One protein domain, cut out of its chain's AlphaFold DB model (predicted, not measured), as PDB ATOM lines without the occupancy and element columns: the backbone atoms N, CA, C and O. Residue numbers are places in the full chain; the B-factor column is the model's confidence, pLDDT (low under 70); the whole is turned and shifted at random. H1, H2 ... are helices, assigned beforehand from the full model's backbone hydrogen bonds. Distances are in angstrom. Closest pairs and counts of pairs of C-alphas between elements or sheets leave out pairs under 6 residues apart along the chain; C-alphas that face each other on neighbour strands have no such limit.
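What this domain is: This is residues 925 to 1039 of the 1165 residues of an uncharacterized protein of Caenorhabditis remanei (UniProt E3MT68). There is little regular structure here: three short helices, H1, H2 and H4, stand loosely side by side as a triangle, H3 follows beyond H2, and long loops wrap round them. The printed part has 115 residues, with four named helices in the order H1, H2, H3, H4, and no named strand; these hold 37 residues, class all helix. It is compact, radius of gyration of the C-alphas 14.5 A, and flat, spanning 43 by 41 by 21 A.

How they stand to each other: H1, residues 950 to 958, only just touches H4, residues 1014 to 1024, with 3 pairs of C-alphas within 8 A, the closest those of Gln 952 and Ile 1021, 6.9 A. H3, residues 999 to 1007, is apart from both. In H1, H3, H4 and H2, residues 989 to 996, every O i to N i+4 pair is within hydrogen-bond range.

Where its parts are: Find C-alpha 950 at (-62.785, 38.089, -36.255), where H1 begins; H4 runs 15.8 A to C-alpha 1024 at (-49.901, 28.259, -32.767).

The domain as a whole: The printed part has no cut. The 30-residue link H1 to H2 is long. Residues 937 to 943 are among 12 under pLDDT 70.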
ATOM      1  N   ARG A 925     -29.255  39.951 -45.319       86.62
ATOM      2  CA  ARG A 925     -30.682  40.041 -44.993       86.62
ATOM      3  C   ARG A 925     -31.439  38.881 -45.643       86.62
ATOM      4  O   ARG A 925     -31.398  38.734 -46.863       86.62
ATOM      5  N   THR A 926     -32.194  38.135 -44.843       89.31
ATOM      6  CA  THR A 926     -33.126  37.111 -45.318       89.31
ATOM      7  C   THR A 926     -34.563  37.575 -45.103       89.31
ATOM      8  O   THR A 926     -34.976  37.918 -43.994       89.31
ATOM      9  N   ASP A 927     -35.348  37.611 -46.179       89.38
ATOM     10  CA  ASP A 927     -36.781  37.886 -46.080       89.38
ATOM     11  C   ASP A 927     -37.530  36.637 -45.582       89.38
ATOM     12  O   ASP A 927     -37.201  35.502 -45.929       89.38
ATOM     13  N   CYS A 928     -38.541  36.850 -44.740       90.50
ATOM     14  CA  CYS A 928     -39.323  35.792 -44.112       90.50
ATOM     15  C   CYS A 928     -40.130  34.977 -45.140       90.50
ATOM     16  O   CYS A 928     -40.937  35.520 -45.892       90.50
ATOM     17  N   SER A 929     -39.944  33.655 -45.129       90.81
ATOM     18  CA  SER A 929     -40.586  32.699 -46.043       90.81
ATOM     19  C   SER A 929     -41.920  32.123 -45.541       90.81
ATOM     20  O   SER A 929     -42.556  31.344 -46.253       90.81
ATOM     21  N   LEU A 930     -42.350  32.486 -44.327       92.88
ATOM     22  CA  LEU A 930     -43.596  31.999 -43.728       92.88
ATOM     23  C   LEU A 930     -44.843  32.528 -44.483       92.88
ATOM     24  O   LEU A 930     -44.762  33.549 -45.180       92.88
ATOM     25  N   PRO A 931     -46.014  31.872 -44.346       93.06
ATOM     26  CA  PRO A 931     -47.275  32.367 -44.902       93.06
ATOM     27  C   PRO A 931     -47.570  33.806 -44.459       93.06
ATOM     28  O   PRO A 931     -47.210  34.197 -43.346       93.06
ATOM     29  N   LEU A 932     -48.210  34.595 -45.326       93.38
ATOM     30  CA  LEU A 932     -48.387  36.050 -45.213       93.38
ATOM     31  C   LEU A 932     -47.093  36.897 -45.281       93.38
ATOM     32  O   LEU A 932     -47.198  38.122 -45.278       93.38
ATOM     33  N   PHE A 933     -45.885  36.320 -45.360       93.44
ATOM     34  CA  PHE A 933     -44.621  37.074 -45.525       93.44
ATOM     35  C   PHE A 933     -43.923  36.860 -46.871       93.44
ATOM     36  O   PHE A 933     -43.256  37.769 -47.371       93.44
ATOM     37  N   ARG A 934     -44.108  35.686 -47.475       88.38
ATOM     38  CA  ARG A 934     -43.700  35.393 -48.853       88.38
ATOM     39  C   ARG A 934     -44.567  36.144 -49.871       88.38
ATOM     40  O   ARG A 934     -45.756  36.361 -49.648       88.38
ATOM     41  N   LYS A 935     -44.001  36.469 -51.037       80.81
ATOM     42  CA  LYS A 935     -44.801  36.799 -52.229       80.81
ATOM     43  C   LYS A 935     -45.430  35.515 -52.767       80.81
ATOM     44  O   LYS A 935     -44.766  34.484 -52.805       80.81
ATOM     45  N   ILE A 936     -46.704  35.589 -53.140       74.38
ATOM     46  CA  ILE A 936     -47.453  34.466 -53.711       74.38
ATOM     47  C   ILE A 936     -47.463  34.650 -55.227       74.38
ATOM     48  O   ILE A 936     -47.923  35.683 -55.716       74.38
ATOM     49  N   ASP A 937     -46.976  33.659 -55.975       68.06
ATOM     50  CA  ASP A 937     -47.091  33.667 -57.432       68.06
ATOM     51  C   ASP A 937     -48.573  33.616 -57.844       68.06
ATOM     52  O   ASP A 937     -49.353  32.805 -57.340       68.06
ATOM     53  N   LEU A 938     -48.971  34.511 -58.754       57.47
ATOM     54  CA  LEU A 938     -50.360  34.932 -59.017       57.47
ATOM     55  C   LEU A 938     -51.222  33.901 -59.791       57.47
ATOM     56  O   LEU A 938     -51.963  34.259 -60.711       57.47
ATOM     57  N   HIS A 939     -51.111  32.613 -59.462       53.75
ATOM     58  CA  HIS A 939     -51.671  31.497 -60.236       53.75
ATOM     59  C   HIS A 939     -52.559  30.515 -59.451       53.75
ATOM     60  O   HIS A 939     -52.994  29.519 -60.025       53.75
ATOM     61  N   LEU A 940     -52.890  30.800 -58.188       54.50
ATOM     62  CA  LEU A 940     -53.859  30.013 -57.415       54.50
ATOM     63  C   LEU A 940     -55.271  30.614 -57.503       54.50
ATOM     64  O   LEU A 940     -55.519  31.724 -57.042       54.50
ATOM     65  N   ASP A 941     -56.196  29.830 -58.061       50.19
ATOM     66  CA  ASP A 941     -57.624  30.141 -58.287       50.19
ATOM     67  C   ASP A 941     -58.488  29.937 -57.012       50.19
ATOM     68  O   ASP A 941     -59.709  29.797 -57.074       50.19
ATOM     69  N   GLU A 942     -57.847  29.847 -55.840       52.84
ATOM     70  CA  GLU A 942     -58.502  29.672 -54.537       52.84
ATOM     71  C   GLU A 942     -59.274  30.929 -54.095       52.84
ATOM     72  O   GLU A 942     -59.034  32.043 -54.565       52.84
ATOM     73  N   SER A 943     -60.192  30.764 -53.137       69.88
ATOM     74  CA  SER A 943     -61.054  31.840 -52.642       69.88
ATOM     75  C   SER A 943     -60.263  32.977 -51.979       69.88
ATOM     76  O   SER A 943     -59.947  32.920 -50.787       69.88
ATOM     77  N   ILE A 944     -59.998  34.035 -52.751       79.12
ATOM     78  CA  ILE A 944     -59.409  35.291 -52.274       79.12
ATOM     79  C   ILE A 944     -60.283  35.843 -51.140       79.12
ATOM     80  O   ILE A 944     -61.457  36.155 -51.341       79.12
ATOM     81  N   CYS A 945     -59.705  35.973 -49.949       83.31
ATOM     82  CA  CYS A 945     -60.379  36.512 -48.772       83.31
ATOM     83  C   CYS A 945     -60.019  37.991 -48.550       83.31
ATOM     84  O   CYS A 945     -58.995  38.478 -49.023       83.31
ATOM     85  N   HIS A 946     -60.854  38.728 -47.813       82.56
ATOM     86  CA  HIS A 946     -60.624  40.160 -47.556       82.56
ATOM     87  C   HIS A 946     -59.629  40.435 -46.408       82.56
ATOM     88  O   HIS A 946     -59.230  41.582 -46.211       82.56
ATOM     89  N   GLY A 947     -59.246  39.395 -45.659       92.75
ATOM     90  CA  GLY A 947     -58.456  39.476 -44.432       92.75
ATOM     91  C   GLY A 947     -58.728  38.299 -43.483       92.75
ATOM     92  O   GLY A 947     -59.510  37.401 -43.823       92.75
ATOM     93  N   PRO A 948     -58.108  38.290 -42.289       96.12
ATOM     94  CA  PRO A 948     -58.360  37.287 -41.257       96.12
ATOM     95  C   PRO A 948     -59.799  37.391 -40.743       96.12
ATOM     96  O   PRO A 948     -60.438  38.435 -40.849       96.12
ATOM     97  N   THR A 949     -60.325  36.326 -40.149       95.75
ATOM     98  CA  THR A 949     -61.637  36.376 -39.487       95.75
ATOM     99  C   THR A 949     -61.563  36.967 -38.083       95.75
ATOM    100  O   THR A 949     -60.539  36.854 -37.404       95.75
ATOM    101  N   ASN A 950     -62.667  37.559 -37.618       95.50
ATOM    102  CA  ASN A 950     -62.785  38.089 -36.255       95.50
ATOM    103  C   ASN A 950     -62.416  37.040 -35.192       95.50
ATOM    104  O   ASN A 950     -61.649  37.347 -34.285       95.50
ATOM    105  N   THR A 951     -62.857  35.788 -35.350       94.62
ATOM    106  CA  THR A 951     -62.478  34.679 -34.460       94.62
ATOM    107  C   THR A 951     -60.971  34.412 -34.446       94.62
ATOM    108  O   THR A 951     -60.415  34.148 -33.387       94.62
ATOM    109  N   GLN A 952     -60.280  34.507 -35.588       95.69
ATOM    110  CA  GLN A 952     -58.830  34.286 -35.649       95.69
ATOM    111  C   GLN A 952     -58.053  35.444 -34.987       95.69
ATOM    112  O   GLN A 952     -57.100  35.186 -34.256       95.69
ATOM    113  N   ILE A 953     -58.488  36.700 -35.165       96.38
ATOM    114  CA  ILE A 953     -57.906  37.863 -34.461       96.38
ATOM    115  C   ILE A 953     -58.161  37.800 -32.951       96.38
ATOM    116  O   ILE A 953     -57.271  38.115 -32.167       96.38
ATOM    117  N   ASP A 954     -59.357  37.394 -32.528       95.25
ATOM    118  CA  ASP A 954     -59.698  37.226 -31.115       95.25
ATOM    119  C   ASP A 954     -58.874  36.112 -30.442       95.25
ATOM    120  O   ASP A 954     -58.291  36.343 -29.384       95.25
ATOM    121  N   LEU A 955     -58.744  34.940 -31.077       94.25
ATOM    122  CA  LEU A 955     -57.854  33.872 -30.604       94.25
ATOM    123  C   LEU A 955     -56.405  34.373 -30.482       94.25
ATOM    124  O   LEU A 955     -55.770  34.170 -29.448       94.25
ATOM    125  N   LEU A 956     -55.909  35.098 -31.492       95.44
ATOM    126  CA  LEU A 956     -54.548  35.637 -31.503       95.44
ATOM    127  C   LEU A 956     -54.296  36.678 -30.402       95.44
ATOM    128  O   LEU A 956     -53.238  36.655 -29.777       95.44
ATOM    129  N   ARG A 957     -55.282  37.535 -30.109       94.62
ATOM    130  CA  ARG A 957     -55.246  38.497 -28.992       94.62
ATOM    131  C   ARG A 957     -55.299  37.833 -27.612       94.62
ATOM    132  O   ARG A 957     -54.894  38.460 -26.634       94.62
ATOM    133  N   ARG A 958     -55.836  36.611 -27.508       94.19
ATOM    134  CA  ARG A 958     -56.014  35.887 -26.236       94.19
ATOM    135  C   ARG A 958     -54.937  34.833 -25.964       94.19
ATOM    136  O   ARG A 958     -54.812  34.414 -24.813       94.19
ATOM    137  N   TRP A 959     -54.124  34.449 -26.953       94.25
ATOM    138  CA  TRP A 959     -52.921  33.642 -26.719       94.25
ATOM    139  C   TRP A 959     -51.902  34.373 -25.840       94.25
ATOM    140  O   TRP A 959     -51.623  35.558 -26.013       94.25
ATOM    141  N   LYS A 960     -51.306  33.621 -24.913       94.19
ATOM    142  CA  LYS A 960     -50.187  34.039 -24.062       94.19
ATOM    143  C   LYS A 960     -49.215  32.874 -23.914       94.19
ATOM    144  O   LYS A 960     -49.623  31.716 -24.028       94.19
ATOM    145  N   PHE A 961     -47.955  33.173 -23.619       92.88
ATOM    146  CA  PHE A 961     -47.021  32.166 -23.117       92.88
ATOM    147  C   PHE A 961     -47.461  31.684 -21.729       92.88
ATOM    148  O   PHE A 961     -48.097  32.428 -20.982       92.88
ATOM    149  N   LYS A 962     -47.138  30.433 -21.397       91.75
ATOM    150  CA  LYS A 962     -47.233  29.913 -20.028       91.75
ATOM    151  C   LYS A 962     -46.108  30.514 -19.188       91.75
ATOM    152  O   LYS A 962     -44.988  30.625 -19.678       91.75
ATOM    153  N   ASP A 963     -46.378  30.832 -17.925       86.12
ATOM    154  CA  ASP A 963     -45.435  31.557 -17.051       86.12
ATOM    155  C   ASP A 963     -44.099  30.816 -16.823       86.12
ATOM    156  O   ASP A 963     -43.087  31.433 -16.501       86.12
ATOM    157  N   ASN A 964     -44.079  29.498 -17.064       84.69
ATOM    158  CA  ASN A 964     -42.910  28.622 -16.924       84.69
ATOM    159  C   ASN A 964     -42.196  28.313 -18.264       84.69
ATOM    160  O   ASN A 964     -41.389  27.386 -18.322       84.69
ATOM    161  N   ALA A 965     -42.514  29.007 -19.364       80.38
ATOM    162  CA  ALA A 965     -41.936  28.736 -20.685       80.38
ATOM    163  C   ALA A 965     -40.498  29.284 -20.815       80.38
ATOM    164  O   ALA A 965     -40.293  30.407 -21.270       80.38
ATOM    165  N   THR A 966     -39.500  28.484 -20.427       70.19
ATOM    166  CA  THR A 966     -38.071  28.840 -20.528       70.19
ATOM    167  C   THR A 966     -37.556  28.842 -21.969       70.19
ATOM    168  O   THR A 966     -36.859  29.774 -22.366       70.19
ATOM    169  N   ASP A 967     -37.934  27.840 -22.767       66.69
ATOM    170  CA  ASP A 967     -37.537  27.715 -24.175       66.69
ATOM    171  C   ASP A 967     -38.538  28.420 -25.099       66.69
ATOM    172  O   ASP A 967     -39.398  27.809 -25.739       66.69
ATOM    173  N   LEU A 968     -38.429  29.747 -25.166       77.25
ATOM    174  CA  LEU A 968     -39.135  30.541 -26.168       77.25
ATOM    175  C   LEU A 968     -38.472  30.356 -27.540       77.25
ATOM    176  O   LEU A 968     -37.319  30.739 -27.742       77.25
ATOM    177  N   CYS A 969     -39.216  29.819 -28.514       74.25
ATOM    178  CA  CYS A 969     -38.789  29.779 -29.915       74.25
ATOM    179  C   CYS A 969     -38.713  31.205 -30.494       74.25
ATOM    180  O   CYS A 969     -39.690  31.723 -31.052       74.25
ATOM    181  N   TYR A 970     -37.544  31.827 -30.368       81.88
ATOM    182  CA  TYR A 970     -37.187  33.031 -31.106       81.88
ATOM    183  C   TYR A 970     -36.952  32.707 -32.581       81.88
ATOM    184  O   TYR A 970     -36.395  31.665 -32.936       81.88
ATOM    185  N   VAL A 971     -37.373  33.619 -33.448       78.69
ATOM    186  CA  VAL A 971     -37.149  33.518 -34.888       78.69
ATOM    187  C   VAL A 971     -35.663  33.769 -35.194       78.69
ATOM    188  O   VAL A 971     -35.077  34.691 -34.617       78.69
ATOM    189  N   PRO A 972     -35.024  32.948 -36.056       72.81
ATOM    190  CA  PRO A 972     -33.581  32.993 -36.273       72.81
ATOM    191  C   PRO A 972     -33.082  34.354 -36.774       72.81
ATOM    192  O   PRO A 972     -33.790  35.112 -37.440       72.81
ATOM    193  N   ASN A 973     -31.820  34.637 -36.450       69.88
ATOM    194  CA  ASN A 973     -31.160  35.899 -36.766       69.88
ATOM    195  C   ASN A 973     -31.203  36.224 -38.272       69.88
ATOM    196  O   ASN A 973     -31.139  35.337 -39.122       69.88
ATOM    197  N   ASN A 974     -31.236  37.524 -38.575       78.38
ATOM    198  CA  ASN A 974     -31.334  38.146 -39.906       78.38
ATOM    199  C   ASN A 974     -32.712  38.128 -40.605       78.38
ATOM    200  O   ASN A 974     -32.771  38.574 -41.752       78.38
ATOM    201  N   LEU A 975     -33.809  37.706 -39.953       87.38
ATOM    202  CA  LEU A 975     -35.135  37.676 -40.594       87.38
ATOM    203  C   LEU A 975     -35.852  39.046 -40.646       87.38
ATOM    204  O   LEU A 975     -36.083  39.693 -39.619       87.38
ATOM    205  N   TYR A 976     -36.284  39.450 -41.845       91.94
ATOM    206  CA  TYR A 976     -37.055  40.677 -42.104       91.94
ATOM    207  C   TYR A 976     -38.388  40.392 -42.811       91.94
ATOM    208  O   TYR A 976     -38.547  39.401 -43.522       91.94
ATOM    209  N   CYS A 977     -39.365  41.286 -42.659       93.38
ATOM    210  CA  CYS A 977     -40.598  41.245 -43.445       93.38
ATOM    211  C   CYS A 977     -40.376  41.817 -44.860       93.38
ATOM    212  O   CYS A 977     -40.079  43.005 -45.014       93.38
ATOM    213  N   GLY A 978     -40.605  41.002 -45.896       89.25
ATOM    214  CA  GLY A 978     -40.442  41.384 -47.308       89.25
ATOM    215  C   GLY A 978     -41.444  42.423 -47.843       89.25
ATOM    216  O   GLY A 978     -41.247  42.936 -48.945       89.25
ATOM    217  N   PHE A 979     -42.496  42.762 -47.084       92.06
ATOM    218  CA  PHE A 979     -43.515  43.752 -47.479       92.06
ATOM    219  C   PHE A 979     -43.342  45.119 -46.819       92.06
ATOM    220  O   PHE A 979     -43.388  46.138 -47.504       92.06
ATOM    221  N   CYS A 980     -43.132  45.159 -45.501       92.94
ATOM    222  CA  CYS A 980     -43.042  46.411 -44.742       92.94
ATOM    223  C   CYS A 980     -41.644  46.704 -44.166       92.94
ATOM    224  O   CYS A 980     -41.466  47.720 -43.498       92.94
ATOM    225  N   ASN A 981     -40.646  45.849 -44.429       91.69
ATOM    226  CA  ASN A 981     -39.278  45.942 -43.894       91.69
ATOM    227  C   ASN A 981     -39.175  45.912 -42.355       91.69
ATOM    228  O   ASN A 981     -38.156  46.336 -41.805       91.69
ATOM    229  N   ALA A 982     -40.185  45.397 -41.645       93.50
ATOM    230  CA  ALA A 982     -40.076  45.151 -40.209       93.50
ATOM    231  C   ALA A 982     -38.897  44.207 -39.910       93.50
ATOM    232  O   ALA A 982     -38.757  43.155 -40.537       93.50
ATOM    233  N   ASN A 983     -38.056  44.600 -38.955       93.50
ATOM    234  CA  ASN A 983     -36.989  43.769 -38.412       93.50
ATOM    235  C   ASN A 983     -37.593  42.831 -37.358       93.50
ATOM    236  O   ASN A 983     -38.126  43.328 -36.367       93.50
ATOM    237  N   MET A 984     -37.510  41.517 -37.582       93.38
ATOM    238  CA  MET A 984     -38.092  40.487 -36.708       93.38
ATOM    239  C   MET A 984     -37.026  39.679 -35.947       93.38
ATOM    240  O   MET A 984     -37.322  38.632 -35.373       93.38
ATOM    241  N   ILE A 985     -35.775  40.152 -35.939       91.00
ATOM    242  CA  ILE A 985     -34.672  39.522 -35.205       91.00
ATOM    243  C   ILE A 985     -34.982  39.545 -33.705       91.00
ATOM    244  O   ILE A 985     -35.270  40.600 -33.138       91.00
ATOM    245  N   GLY A 986     -34.910  38.376 -33.065       88.81
ATOM    246  CA  GLY A 986     -35.206  38.227 -31.638       88.81
ATOM    247  C   GLY A 986     -36.693  38.332 -31.281       88.81
ATOM    248  O   GLY A 986     -37.011  38.420 -30.101       88.81
ATOM    249  N   TRP A 987     -37.606  38.319 -32.259       94.06
ATOM    250  CA  TRP A 987     -39.040  38.198 -31.985       94.06
ATOM    251  C   TRP A 987     -39.407  36.742 -31.702       94.06
ATOM    252  O   TRP A 987     -38.893  35.815 -32.334       94.06
ATOM    253  N   THR A 988     -40.344  36.535 -30.785       93.75
ATOM    254  CA  THR A 988     -41.005  35.242 -30.608       93.75
ATOM    255  C   THR A 988     -41.952  34.949 -31.775       93.75
ATOM    256  O   THR A 988     -42.454  35.852 -32.452       93.75
ATOM    257  N   ILE A 989     -42.280  33.672 -31.985       92.81
ATOM    258  CA  ILE A 989     -43.247  33.276 -33.021       92.81
ATOM    259  C   ILE A 989     -44.645  33.904 -32.836       92.81
ATOM    260  O   ILE A 989     -45.342  34.148 -33.821       92.81
ATOM    261  N   LEU A 990     -45.042  34.236 -31.599       94.75
ATOM    262  CA  LEU A 990     -46.308  34.921 -31.311       94.75
ATOM    263  C   LEU A 990     -46.272  36.403 -31.721       94.75
ATOM    264  O   LEU A 990     -47.284  36.930 -32.180       94.75
ATOM    265  N   GLU A 991     -45.127  37.078 -31.610       95.62
ATOM    266  CA  GLU A 991     -44.950  38.451 -32.108       95.62
ATOM    267  C   GLU A 991     -44.933  38.488 -33.641       95.62
ATOM    268  O   GLU A 991     -45.614  39.320 -34.243       95.62
ATOM    269  N   VAL A 992     -44.252  37.531 -34.284       95.50
ATOM    270  CA  VAL A 992     -44.289  37.381 -35.749       95.50
ATOM    271  C   VAL A 992     -45.704  37.060 -36.241       95.50
ATOM    272  O   VAL A 992     -46.137  37.651 -37.228       95.50
ATOM    273  N   ALA A 993     -46.474  36.229 -35.531       96.38
ATOM    274  CA  ALA A 993     -47.885  35.996 -35.847       96.38
ATOM    275  C   ALA A 993     -48.749  37.259 -35.671       96.38
ATOM    276  O   ALA A 993     -49.525  37.605 -36.561       96.38
ATOM    277  N   ASN A 994     -48.590  37.996 -34.565       96.19
ATOM    278  CA  ASN A 994     -49.287  39.272 -34.349       96.19
ATOM    279  C   ASN A 994     -48.968  40.294 -35.449       96.19
ATOM    280  O   ASN A 994     -49.848  41.052 -35.857       96.19
ATOM    281  N   HIS A 995     -47.745  40.286 -35.981       96.50
ATOM    282  CA  HIS A 995     -47.369  41.112 -37.120       96.50
ATOM    283  C   HIS A 995     -47.924  40.594 -38.457       96.50
ATOM    284  O   HIS A 995     -48.448  41.399 -39.227       96.50
ATOM    285  N   ALA A 996     -47.920  39.283 -38.707       96.31
ATOM    286  CA  ALA A 996     -48.539  38.670 -39.889       96.31
ATOM    287  C   ALA A 996     -50.039  39.000 -39.995       96.31
ATOM    288  O   ALA A 996     -50.563  39.244 -41.080       96.31
ATOM    289  N   PHE A 997     -50.717  39.067 -38.847       97.06
ATOM    290  CA  PHE A 997     -52.114  39.482 -38.723       97.06
ATOM    291  C   PHE A 997     -52.280  40.996 -38.516       97.06
ATOM    292  O   PHE A 997     -53.410  41.462 -38.390       97.06
ATOM    293  N   SER A 998     -51.208  41.794 -38.465       96.69
ATOM    294  CA  SER A 998     -51.325  43.236 -38.227       96.69
ATOM    295  C   SER A 998     -51.912  43.959 -39.440       96.69
ATOM    296  O   SER A 998     -51.606  43.655 -40.595       96.69
ATOM    297  N   VAL A 999     -52.757  44.954 -39.165       95.44
ATOM    298  CA  VAL A 999     -53.448  45.742 -40.192       95.44
ATOM    299  C   VAL A 999     -52.469  46.374 -41.185       95.44
ATOM    300  O   VAL A 999     -52.701  46.313 -42.390       95.44
ATOM    301  N   SER A1000     -51.379  46.976 -40.704       93.50
ATOM    302  CA  SER A1000     -50.406  47.672 -41.552       93.50
ATOM    303  C   SER A1000     -49.554  46.722 -42.394       93.50
ATOM    304  O   SER A1000     -49.239  47.059 -43.535       93.50
ATOM    305  N   HIS A1001     -49.255  45.514 -41.902       95.19
ATOM    306  CA  HIS A1001     -48.613  44.458 -42.693       95.19
ATOM    307  C   HIS A1001     -49.517  43.953 -43.819       95.19
ATOM    308  O   HIS A1001     -49.121  43.967 -44.984       95.19
ATOM    309  N   ILE A1002     -50.757  43.576 -43.494       94.94
ATOM    310  CA  ILE A1002     -51.727  43.071 -44.475       94.94
ATOM    311  C   ILE A1002     -52.053  44.145 -45.518       94.94
ATOM    312  O   ILE A1002     -52.095  43.854 -46.712       94.94
ATOM    313  N   TYR A1003     -52.201  45.403 -45.095       92.88
ATOM    314  CA  TYR A1003     -52.366  46.535 -46.002       92.88
ATOM    315  C   TYR A1003     -51.144  46.744 -46.918       92.88
ATOM    316  O   TYR A1003     -51.315  46.948 -48.120       92.88
ATOM    317  N   ALA A1004     -49.914  46.644 -46.398       91.69
ATOM    318  CA  ALA A1004     -48.701  46.734 -47.215       91.69
ATOM    319  C   ALA A1004     -48.601  45.588 -48.240       91.69
ATOM    320  O   ALA A1004     -48.238  45.826 -49.394       91.69
ATOM    321  N   MET A1005     -48.980  44.366 -47.854       91.38
ATOM    322  CA  MET A1005     -49.003  43.215 -48.756       91.38
ATOM    323  C   MET A1005     -50.075  43.363 -49.852       91.38
ATOM    324  O   MET A1005     -49.760  43.172 -51.029       91.38
ATOM    325  N   LEU A1006     -51.292  43.798 -49.508       89.00
ATOM    326  CA  LEU A1006     -52.352  44.119 -50.479       89.00
ATOM    327  C   LEU A1006     -51.919  45.231 -51.452       89.00
ATOM    328  O   LEU A1006     -52.101  45.102 -52.662       89.00
ATOM    329  N   LYS A1007     -51.259  46.285 -50.948       87.44
ATOM    330  CA  LYS A1007     -50.693  47.367 -51.775       87.44
ATOM    331  C   LYS A1007     -49.578  46.886 -52.716       87.44
ATOM    332  O   LYS A1007     -49.332  47.526 -53.733       87.44
ATOM    333  N   SER A1008     -48.938  45.750 -52.425       84.38
ATOM    334  CA  SER A1008     -47.969  45.093 -53.318       84.38
ATOM    335  C   SER A1008     -48.600  44.173 -54.382       84.38
ATOM    336  O   SER A1008     -47.884  43.411 -55.026       84.38
ATOM    337  N   CYS A1009     -49.921  44.271 -54.590       67.31
ATOM    338  CA  CYS A1009     -50.720  43.505 -55.560       67.31
ATOM    339  C   CYS A1009     -50.843  41.992 -55.284       67.31
ATOM    340  O   CYS A1009     -51.219  41.241 -56.185       67.31
ATOM    341  N   ASN A1010     -50.594  41.543 -54.050       75.75
ATOM    342  CA  ASN A1010     -50.803  40.148 -53.654       75.75
ATOM    343  C   ASN A1010     -52.258  39.865 -53.246       75.75
ATOM    344  O   ASN A1010     -52.915  40.688 -52.606       75.75
ATOM    345  N   CYS A1011     -52.725  38.653 -53.550       83.38
ATOM    346  CA  CYS A1011     -53.966  38.100 -53.007       83.38
ATOM    347  C   CYS A1011     -53.779  37.604 -51.563       83.38
ATOM    348  O   CYS A1011     -52.678  37.231 -51.159       83.38
ATOM    349  N   LEU A1012     -54.875  37.547 -50.802       89.19
ATOM    350  CA  LEU A1012     -54.939  36.926 -49.478       89.19
ATOM    351  C   LEU A1012     -55.716  35.613 -49.551       89.19
ATOM    352  O   LEU A1012     -56.860  35.603 -50.007       89.19
ATOM    353  N   HIS A1013     -55.145  34.532 -49.030       89.88
ATOM    354  CA  HIS A1013     -55.791  33.220 -48.973       89.88
ATOM    355  C   HIS A1013     -56.149  32.874 -47.522       89.88
ATOM    356  O   HIS A1013     -55.337  33.054 -46.614       89.88
ATOM    357  N   SER A1014     -57.365  32.372 -47.289       90.94
ATOM    358  CA  SER A1014     -57.831  31.965 -45.952       90.94
ATOM    359  C   SER A1014     -56.938  30.883 -45.337       90.94
ATOM    360  O   SER A1014     -56.634  30.939 -44.146       90.94
ATOM    361  N   SER A1015     -56.442  29.973 -46.177       92.44
ATOM    362  CA  SER A1015     -55.503  28.900 -45.848       92.44
ATOM    363  C   SER A1015     -54.203  29.390 -45.193       92.44
ATOM    364  O   SER A1015     -53.679  28.702 -44.319       92.44
ATOM    365  N   GLU A1016     -53.702  30.589 -45.518       93.94
ATOM    366  CA  GLU A1016     -52.515  31.149 -44.850       93.94
ATOM    367  C   GLU A1016     -52.818  31.637 -43.424       93.94
ATOM    368  O   GLU A1016     -52.000  31.449 -42.522       93.94
ATOM    369  N   PHE A1017     -54.008  32.196 -43.183       95.56
ATOM    370  CA  PHE A1017     -54.454  32.547 -41.831       95.56
ATOM    371  C   PHE A1017     -54.743  31.292 -40.994       95.56
ATOM    372  O   PHE A1017     -54.301  31.198 -39.849       95.56
ATOM    373  N   ASP A1018     -55.432  30.298 -41.563       94.81
ATOM    374  CA  ASP A1018     -55.717  29.035 -40.875       94.81
ATOM    375  C   ASP A1018     -54.439  28.210 -40.611       94.81
ATOM    376  O   ASP A1018     -54.364  27.536 -39.579       94.81
ATOM    377  N   TRP A1019     -53.391  28.326 -41.443       95.94
ATOM    378  CA  TRP A1019     -52.062  27.763 -41.152       95.94
ATOM    379  C   TRP A1019     -51.486  28.320 -39.849       95.94
ATOM    380  O   TRP A1019     -51.122  27.544 -38.967       95.94
ATOM    381  N   TRP A1020     -51.452  29.647 -39.689       96.44
ATOM    382  CA  TRP A1020     -50.910  30.298 -38.490       96.44
ATOM    383  C   TRP A1020     -51.660  29.889 -37.222       96.44
ATOM    384  O   TRP A1020     -51.045  29.534 -36.218       96.44
ATOM    385  N   ILE A1021     -52.992  29.877 -37.283       96.25
ATOM    386  CA  ILE A1021     -53.849  29.473 -36.161       96.25
ATOM    387  C   ILE A1021     -53.635  27.992 -35.821       96.25
ATOM    388  O   ILE A1021     -53.517  27.646 -34.648       96.25
ATOM    389  N   THR A1022     -53.495  27.123 -36.826       95.50
ATOM    390  CA  THR A1022     -53.178  25.695 -36.639       95.50
ATOM    391  C   THR A1022     -51.770  25.481 -36.074       95.50
ATOM    392  O   THR A1022     -51.562  24.568 -35.277       95.50
ATOM    393  N   HIS A1023     -50.799  26.310 -36.464       94.50
ATOM    394  CA  HIS A1023     -49.410  26.230 -36.016       94.50
ATOM    395  C   HIS A1023     -49.273  26.647 -34.543       94.50
ATOM    396  O   HIS A1023     -48.769  25.867 -33.734       94.50
ATOM    397  N   LEU A1024     -49.834  27.802 -34.163       94.75
ATOM    398  CA  LEU A1024     -49.901  28.259 -32.767       94.75
ATOM    399  C   LEU A1024     -50.717  27.293 -31.887       94.75
ATOM    400  O   LEU A1024     -50.343  27.021 -30.747       94.75
ATOM    401  N   SER A1025     -51.780  26.684 -32.426       93.69
ATOM    402  CA  SER A1025     -52.574  25.663 -31.716       93.69
ATOM    403  C   SER A1025     -51.826  24.352 -31.444       93.69
ATOM    404  O   SER A1025     -52.333  23.528 -30.691       93.69
ATOM    405  N   LYS A1026     -50.629  24.147 -32.009       94.00
ATOM    406  CA  LYS A1026     -49.766  22.982 -31.734       94.00
ATOM    407  C   LYS A1026     -48.622  23.286 -30.758       94.00
ATOM    408  O   LYS A1026     -47.859  22.385 -30.419       94.00
ATOM    409  N   MET A1027     -48.480  24.533 -30.302       93.00
ATOM    410  CA  MET A1027     -47.362  24.963 -29.456       93.00
ATOM    411  C   MET A1027     -47.667  24.769 -27.972       93.00
ATOM    412  O   MET A1027     -48.378  25.559 -27.356       93.00
ATOM    413  N   SER A1028     -47.074  23.730 -27.383       92.56
ATOM    414  CA  SER A1028     -47.278  23.323 -25.986       92.56
ATOM    415  C   SER A1028     -46.924  24.396 -24.945       92.56
ATOM    416  O   SER A1028     -47.465  24.358 -23.839       92.56
ATOM    417  N   TYR A1029     -46.067  25.365 -25.279       91.50
ATOM    418  CA  TYR A1029     -45.705  26.503 -24.422       91.50
ATOM    419  C   TYR A1029     -46.706  27.673 -24.457       91.50
ATOM    420  O   TYR A1029     -46.600  28.586 -23.634       91.50
ATOM    421  N   LEU A1030     -47.690  27.658 -25.362       92.50
ATOM    422  CA  LEU A1030     -48.787  28.626 -25.370       92.50
ATOM    423  C   LEU A1030     -49.964  28.130 -24.518       92.50
ATOM    424  O   LEU A1030     -50.283  26.940 -24.462       92.50
ATOM    425  N   THR A1031     -50.640  29.061 -23.854       91.81
ATOM    426  CA  THR A1031     -51.920  28.819 -23.183       91.81
ATOM    427  C   THR A1031     -53.031  28.958 -24.214       91.81
ATOM    428  O   THR A1031     -53.322  30.070 -24.653       91.81
ATOM    429  N   HIS A1032     -53.639  27.841 -24.624       86.94
ATOM    430  CA  HIS A1032     -54.755  27.860 -25.570       86.94
ATOM    431  C   HIS A1032     -55.959  28.587 -24.949       86.94
ATOM    432  O   HIS A1032     -56.462  28.137 -23.917       86.94
ATOM    433  N   PRO A1033     -56.437  29.693 -25.544       87.12
ATOM    434  CA  PRO A1033     -57.684  30.299 -25.114       87.12
ATOM    435  C   PRO A1033     -58.857  29.379 -25.476       87.12
ATOM    436  O   PRO A1033     -58.845  28.722 -26.518       87.12
ATOM    437  N   SER A1034     -59.906  29.371 -24.651       83.12
ATOM    438  CA  SER A1034     -61.196  28.794 -25.044       83.12
ATOM    439  C   SER A1034     -61.705  29.459 -26.330       83.12
ATOM    440  O   SER A1034     -61.442  30.648 -26.570       83.12
ATOM    441  N   LEU A1035     -62.453  28.728 -27.166       74.44
ATOM    442  CA  LEU A1035     -63.163  29.371 -28.272       74.44
ATOM    443  C   LEU A1035     -64.106  30.435 -27.696       74.44
ATOM    444  O   LEU A1035     -64.799  30.191 -26.712       74.44
ATOM    445  N   SER A1036     -64.074  31.631 -28.282       69.06
ATOM    446  CA  SER A1036     -64.935  32.737 -27.866       69.06
ATOM    447  C   SER A1036     -66.314  32.587 -28.490       69.06
ATOM    448  O   SER A1036     -66.426  32.257 -29.673       69.06
ATOM    449  N   GLU A1037     -67.346  32.918 -27.720       72.00
ATOM    450  CA  GLU A1037     -68.743  33.035 -28.151       72.00
ATOM    451  C   GLU A1037     -68.969  34.305 -29.003       72.00
ATOM    452  O   GLU A1037     -69.941  35.040 -28.835       72.00
ATOM    453  N   LEU A1038     -68.054  34.597 -29.937       75.06
ATOM    454  CA  LEU A1038     -68.263  35.645 -30.932       75.06
ATOM    455  C   LEU A1038     -69.490  35.270 -31.777       75.06
ATOM    456  O   LEU A1038     -69.482  34.207 -32.401       75.06
ATOM    457  N   PRO A1039     -70.517  36.138 -31.872       68.06
ATOM    458  CA  PRO A1039     -71.840  35.748 -32.368       68.06
ATOM    459  C   PRO A1039     -71.864  35.312 -33.842       68.06
ATOM    460  O   PRO A1039     -72.837  34.708 -34.284       68.06
TER     461      PRO A1039